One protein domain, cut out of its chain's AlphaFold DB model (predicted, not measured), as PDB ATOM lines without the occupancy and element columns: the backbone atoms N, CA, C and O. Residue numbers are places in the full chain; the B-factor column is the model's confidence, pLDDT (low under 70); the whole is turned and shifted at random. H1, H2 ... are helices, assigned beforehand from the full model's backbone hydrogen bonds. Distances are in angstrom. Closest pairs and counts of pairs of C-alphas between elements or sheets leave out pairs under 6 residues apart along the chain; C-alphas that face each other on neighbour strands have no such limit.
ATOM      1  N   LYS A  36     167.295 109.560 163.525       97.38
ATOM      2  CA  LYS A  36     167.447 110.197 164.847       97.38
ATOM      3  C   LYS A  36     166.133 110.292 165.617       97.38
ATOM      4  O   LYS A  36     166.085 109.976 166.798       97.38
ATOM      5  N   LYS A  37     165.046 110.678 164.939       97.62
ATOM      6  CA  LYS A  37     163.725 110.830 165.565       97.62
ATOM      7  C   LYS A  37     163.192 109.511 166.128       97.62
ATOM      8  O   LYS A  37     162.624 109.512 167.216       97.62
ATOM      9  N   ILE A  38     163.369 108.408 165.400       95.56
ATOM     10  CA  ILE A  38     162.921 107.079 165.835       95.56
ATOM     11  C   ILE A  38     163.781 106.614 167.008       95.56
ATOM     12  O   ILE A  38     163.236 106.181 168.020       95.56
ATOM     13  N   ILE A  39     165.103 106.774 166.901       96.06
ATOM     14  CA  ILE A  39     166.050 106.434 167.967       96.06
ATOM     15  C   ILE A  39     165.674 107.171 169.260       96.06
ATOM     16  O   ILE A  39     165.373 106.528 170.262       96.06
ATOM     17  N   SER A  40     165.551 108.502 169.213       96.75
ATOM     18  CA  SER A  40     165.192 109.309 170.386       96.75
ATOM     19  C   SER A  40     163.797 109.011 170.939       96.75
ATOM     20  O   SER A  40     163.541 109.247 172.118       96.75
ATOM     21  N   TRP A  41     162.865 108.537 170.110       97.12
ATOM     22  CA  TRP A  41     161.549 108.112 170.581       97.12
ATOM     23  C   TRP A  41     161.623 106.789 171.346       97.12
ATOM     24  O   TRP A  41     161.043 106.678 172.428       97.12
ATOM     25  N   LEU A  42     162.345 105.806 170.800       95.75
ATOM     26  CA  LEU A  42     162.532 104.493 171.418       95.75
ATOM     27  C   LEU A  42     163.312 104.589 172.734       95.75
ATOM     28  O   LEU A  42     162.947 103.918 173.694       95.75
ATOM     29  N   GLU A  43     164.321 105.460 172.807       94.12
ATOM     30  CA  GLU A  43     165.116 105.712 174.020       94.12
ATOM     31  C   GLU A  43     164.299 106.302 175.179       94.12
ATOM     32  O   GLU A  43     164.664 106.133 176.339       94.12
ATOM     33  N   LYS A  44     163.178 106.974 174.887       96.75
ATOM     34  CA  LYS A  44     162.279 107.540 175.905       96.75
ATOM     35  C   LYS A  44     161.260 106.539 176.444       96.75
ATOM     36  O   LYS A  44     160.564 106.851 177.407       96.75
ATOM     37  N   GLN A  45     161.123 105.369 175.821       96.19
ATOM     38  CA  GLN A  45     160.171 104.368 176.287       96.19
ATOM     39  C   GLN A  45     160.721 103.663 177.535       96.19
ATOM     40  O   GLN A  45     161.908 103.338 177.562       96.19
ATOM     41  N   PRO A  46     159.879 103.323 178.529       90.31
ATOM     42  CA  PRO A  46     160.305 102.556 179.706       90.31
ATOM     43  C   PRO A  46     160.966 101.208 179.361       90.31
ATOM     44  O   PRO A  46     161.770 100.690 180.130       90.31
ATOM     45  N   GLY A  47     160.648 100.645 178.188       94.06
ATOM     46  CA  GLY A  47     161.356  99.509 177.612       94.06
ATOM     47  C   GLY A  47     160.997  99.282 176.144       94.06
ATOM     48  O   GLY A  47     159.832  99.078 175.806       94.06
ATOM     49  N   VAL A  48     162.009  99.242 175.270       93.75
ATOM     50  CA  VAL A  48     161.837  99.058 173.814       93.75
ATOM     51  C   VAL A  48     161.081  97.767 173.486       93.75
ATOM     52  O   VAL A  48     160.183  97.771 172.649       93.75
ATOM     53  N   LYS A  49     161.402  96.662 174.174       92.00
ATOM     54  CA  LYS A  49     160.722  95.373 173.974       92.00
ATOM     55  C   LYS A  49     159.230  95.465 174.301       92.00
ATOM     56  O   LYS A  49     158.425  94.988 173.509       92.00
ATOM     57  N   ALA A  50     158.880  96.045 175.450       94.31
ATOM     58  CA  ALA A  50     157.488  96.183 175.877       94.31
ATOM     59  C   ALA A  50     156.711  97.046 174.877       94.31
ATOM     60  O   ALA A  50     155.731  96.581 174.306       94.31
ATOM     61  N   TYR A  51     157.258  98.218 174.540       95.69
ATOM     62  CA  TYR A  51     156.672  99.130 173.562       95.69
ATOM     63  C   TYR A  51     156.383  98.457 172.212       95.69
ATOM     64  O   TYR A  51     155.265  98.515 171.709       95.69
ATOM     65  N   ILE A  52     157.374  97.771 171.632       94.81
ATOM     66  CA  ILE A  52     157.197  97.076 170.348       94.81
ATOM     67  C   ILE A  52     156.178  95.931 170.472       94.81
ATOM     68  O   ILE A  52     155.392  95.718 169.551       94.81
ATOM     69  N   THR A  53     156.164  95.209 171.597       95.06
ATOM     70  CA  THR A  53     155.208  94.112 171.829       95.06
ATOM     71  C   THR A  53     153.773  94.636 171.845       95.06
ATOM     72  O   THR A  53     152.922  94.079 171.155       95.06
ATOM     73  N   ASP A  54     153.522  95.739 172.548       96.00
ATOM     74  CA  ASP A  54     152.193  96.348 172.639       96.00
ATOM     75  C   ASP A  54     151.707  96.851 171.275       96.00
ATOM     76  O   ASP A  54     150.555  96.621 170.900       96.00
ATOM     77  N   LEU A  55     152.598  97.466 170.485       95.25
ATOM     78  CA  LEU A  55     152.276  97.884 169.118       95.25
ATOM     79  C   LEU A  55     151.893  96.698 168.225       95.25
ATOM     80  O   LEU A  55     150.921  96.791 167.475       95.25
ATOM     81  N   ILE A  56     152.634  95.589 168.299       95.25
ATOM     82  CA  ILE A  56     152.349  94.388 167.503       95.25
ATOM     83  C   ILE A  56     151.005  93.784 167.913       95.25
ATOM     84  O   ILE A  56     150.203  93.446 167.045       95.25
ATOM     85  N   LEU A  57     150.726  93.674 169.215       96.44
ATOM     86  CA  LEU A  57     149.447  93.153 169.706       96.44
ATOM     87  C   LEU A  57     148.274  94.023 169.241       96.44
ATOM     88  O   LEU A  57     147.287  93.498 168.721       96.44
ATOM     89  N   ALA A  58     148.402  95.347 169.349       95.94
ATOM     90  CA  ALA A  58     147.391  96.280 168.862       95.94
ATOM     91  C   ALA A  58     147.171  96.150 167.342       95.94
ATOM     92  O   ALA A  58     146.026  96.129 166.876       95.94
ATOM     93  N   ASP A  59     148.249  96.015 166.562       95.06
ATOM     94  CA  ASP A  59     148.156  95.822 165.115       95.06
ATOM     95  C   ASP A  59     147.463  94.499 164.762       95.06
ATOM     96  O   ASP A  59     146.531  94.495 163.953       95.06
ATOM     97  N   MET A  60     147.830  93.398 165.428       93.12
ATOM     98  CA  MET A  60     147.210  92.082 165.247       93.12
ATOM     99  C   MET A  60     145.699  92.120 165.496       93.12
ATOM    100  O   MET A  60     144.930  91.588 164.686       93.12
ATOM    101  N   GLU A  61     145.256  92.763 166.577       94.69
ATOM    102  CA  GLU A  61     143.829  92.912 166.879       94.69
ATOM    103  C   GLU A  61     143.113  93.769 165.827       94.69
ATOM    104  O   GLU A  61     142.054  93.392 165.311       94.69
ATOM    105  N   SER A  62     143.734  94.871 165.397       91.75
ATOM    106  CA  SER A  62     143.181  95.712 164.332       91.75
ATOM    107  C   SER A  62     143.066  94.959 162.996       91.75
ATOM    108  O   SER A  62     142.079  95.103 162.262       91.75
ATOM    109  N   ALA A  63     144.045  94.108 162.680       88.56
ATOM    110  CA  ALA A  63     144.081  93.310 161.464       88.56
ATOM    111  C   ALA A  63     142.993  92.229 161.474       88.56
ATOM    112  O   ALA A  63     142.335  92.015 160.448       88.56
ATOM    113  N   LYS A  64     142.747  91.587 162.624       82.75
ATOM    114  CA  LYS A  64     141.622  90.656 162.807       82.75
ATOM    115  C   LYS A  64     140.285  91.360 162.583       82.75
ATOM    116  O   LYS A  64     139.480  90.883 161.780       82.75
ATOM    117  N   ALA A  65     140.079  92.529 163.191       80.19
ATOM    118  CA  ALA A  65     138.850  93.306 163.028       80.19
ATOM    119  C   ALA A  65     138.610  93.721 161.562       80.19
ATOM    120  O   ALA A  65     137.498  93.598 161.042       80.19
ATOM    121  N   LYS A  66     139.660  94.149 160.848       81.62
ATOM    122  CA  LYS A  66     139.587  94.481 159.413       81.62
ATOM    123  C   LYS A  66     139.247  93.261 158.550       81.62
ATOM    124  O   LYS A  66     138.450  93.380 157.618       81.62
ATOM    125  N   LYS A  67     139.820  92.090 158.849       77.00
ATOM    126  CA  LYS A  67     139.518  90.834 158.138       77.00
ATOM    127  C   LYS A  67     138.073  90.383 158.373       77.00
ATOM    128  O   LYS A  67     137.399  90.035 157.406       77.00
ATOM    129  N   ALA A  68     137.577  90.469 159.608       75.00
ATOM    130  CA  ALA A  68     136.190  90.141 159.945       75.00
ATOM    131  C   ALA A  68     135.189  91.044 159.202       75.00
ATOM    132  O   ALA A  68     134.249  90.544 158.585       75.00
ATOM    133  N   LYS A  69     135.443  92.361 159.155       72.44
ATOM    134  CA  LYS A  69     134.614  93.312 158.393       72.44
ATOM    135  C   LYS A  69     134.595  92.999 156.892       72.44
ATOM    136  O   LYS A  69     133.527  92.961 156.291       72.44
ATOM    137  N   LYS A  70     135.752  92.707 156.282       72.56
ATOM    138  CA  LYS A  70     135.824  92.326 154.856       72.56
ATOM    139  C   LYS A  70     135.086  91.015 154.555       72.56
ATOM    140  O   LYS A  70     134.483  90.894 153.492       72.56
ATOM    141  N   ALA A  71     135.119  90.047 155.470       70.25
ATOM    142  CA  ALA A  71     134.393  88.786 155.322       70.25
ATOM    143  C   ALA A  71     132.869  88.973 155.433       70.25
ATOM    144  O   ALA A  71     132.130  88.373 154.654       70.25
ATOM    145  N   ALA A  72     132.404  89.837 156.342       69.81
ATOM    146  CA  ALA A  72     130.987  90.174 156.483       69.81
ATOM    147  C   ALA A  72     130.438  90.886 155.235       69.81
ATOM    148  O   ALA A  72     129.399  90.491 154.715       69.81
ATOM    149  N   VAL A  73     131.180  91.854 154.684       74.75
ATOM    150  CA  VAL A  73     130.794  92.558 153.445       74.75
ATOM    151  C   VAL A  73     130.715  91.599 152.252       74.75
ATOM    152  O   VAL A  73     129.778  91.674 151.468       74.75
ATOM    153  N   ARG A  74     131.647  90.643 152.130       67.12
ATOM    154  CA  ARG A  74     131.605  89.623 151.064       67.12
ATOM    155  C   ARG A  74     130.441  88.640 151.197       67.12
ATOM    156  O   ARG A  74     129.974  88.147 150.179       67.12
ATOM    157  N   LYS A  75     129.998  88.335 152.422       62.12
ATOM    158  CA  LYS A  75     128.808  87.503 152.659       62.12
ATOM    159  C   LYS A  75     127.502  88.258 152.411       62.12
ATOM    160  O   LYS A  75     126.547  87.622 152.013       62.12
ATOM    161  N   ALA A  76     127.468  89.569 152.645       62.41
ATOM    162  CA  ALA A  76     126.297  90.406 152.375       62.41
ATOM    163  C   ALA A  76     126.149  90.791 150.889       62.41
ATOM    164  O   ALA A  76     125.075  91.197 150.467       62.41
ATOM    165  N   ALA A  77     127.228  90.684 150.109       61.22
ATOM    166  CA  ALA A  77     127.247  90.939 148.666       61.22
ATOM    167  C   ALA A  77     127.040  89.672 147.807       61.22
ATOM    168  O   ALA A  77     127.225  89.733 146.592       61.22
ATOM    169  N   LYS A  78     126.723  88.530 148.429       50.50
ATOM    170  CA  LYS A  78     126.405  87.255 147.777       50.50
ATOM    171  C   LYS A  78     124.987  86.852 148.150       50.50
ATOM    172  O   LYS A  78     124.315  86.283 147.268       50.50
TER     173      LYS A  78
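AT A GLANCE: This is residues 36 to 78 of the 78 residues of an uncharacterized protein of Stecheria intestinalis (UniProt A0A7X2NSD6). One long, straight helix, H2, makes the length of a thin L, and the short helix H1 stands across its first end as the foot, the two joined at the corner by a tight link. The printed part has 43 residues with two named helices, H1 then H2, and no named strand; the class is all helix. It is extended, with a radius of gyration of the C-alphas of 16.7 A and spans of 50 by 19 by 8 A.

HOW THE PARTS SIT: H2, residues 48 to 76, and H1, residues 36 to 43, are close but not clearly touching. Their closest C-alphas, those of Leu 42 and Val 48, are 6.0 A apart. Their lines are about perpendicular, at 77 degrees. In both helices every O i to N i+4 pair is within hydrogen-bond range. Residues 53 to 78, of which 53 to 76 belong to H2, stand free.

IN THESE COORDINATES: H2 measures 42.4 A from C-alpha 48 at (161.837, 99.058, 173.814) to C-alpha 76 at (126.297, 90.406, 152.375). H1 measures 10.5 A and begins with C-alpha 36 at (167.447, 110.197, 164.847).

THE WHOLE: The two C-alphas farthest apart, those of Glu 43 and Lys 78, are 50.3 A apart. The printed part has no cut, and the link of 4 residues from H1 to H2 is tight. Mean pLDDT of the printed part is 86.4; residue 72 and residues 74 to 78 are under 70.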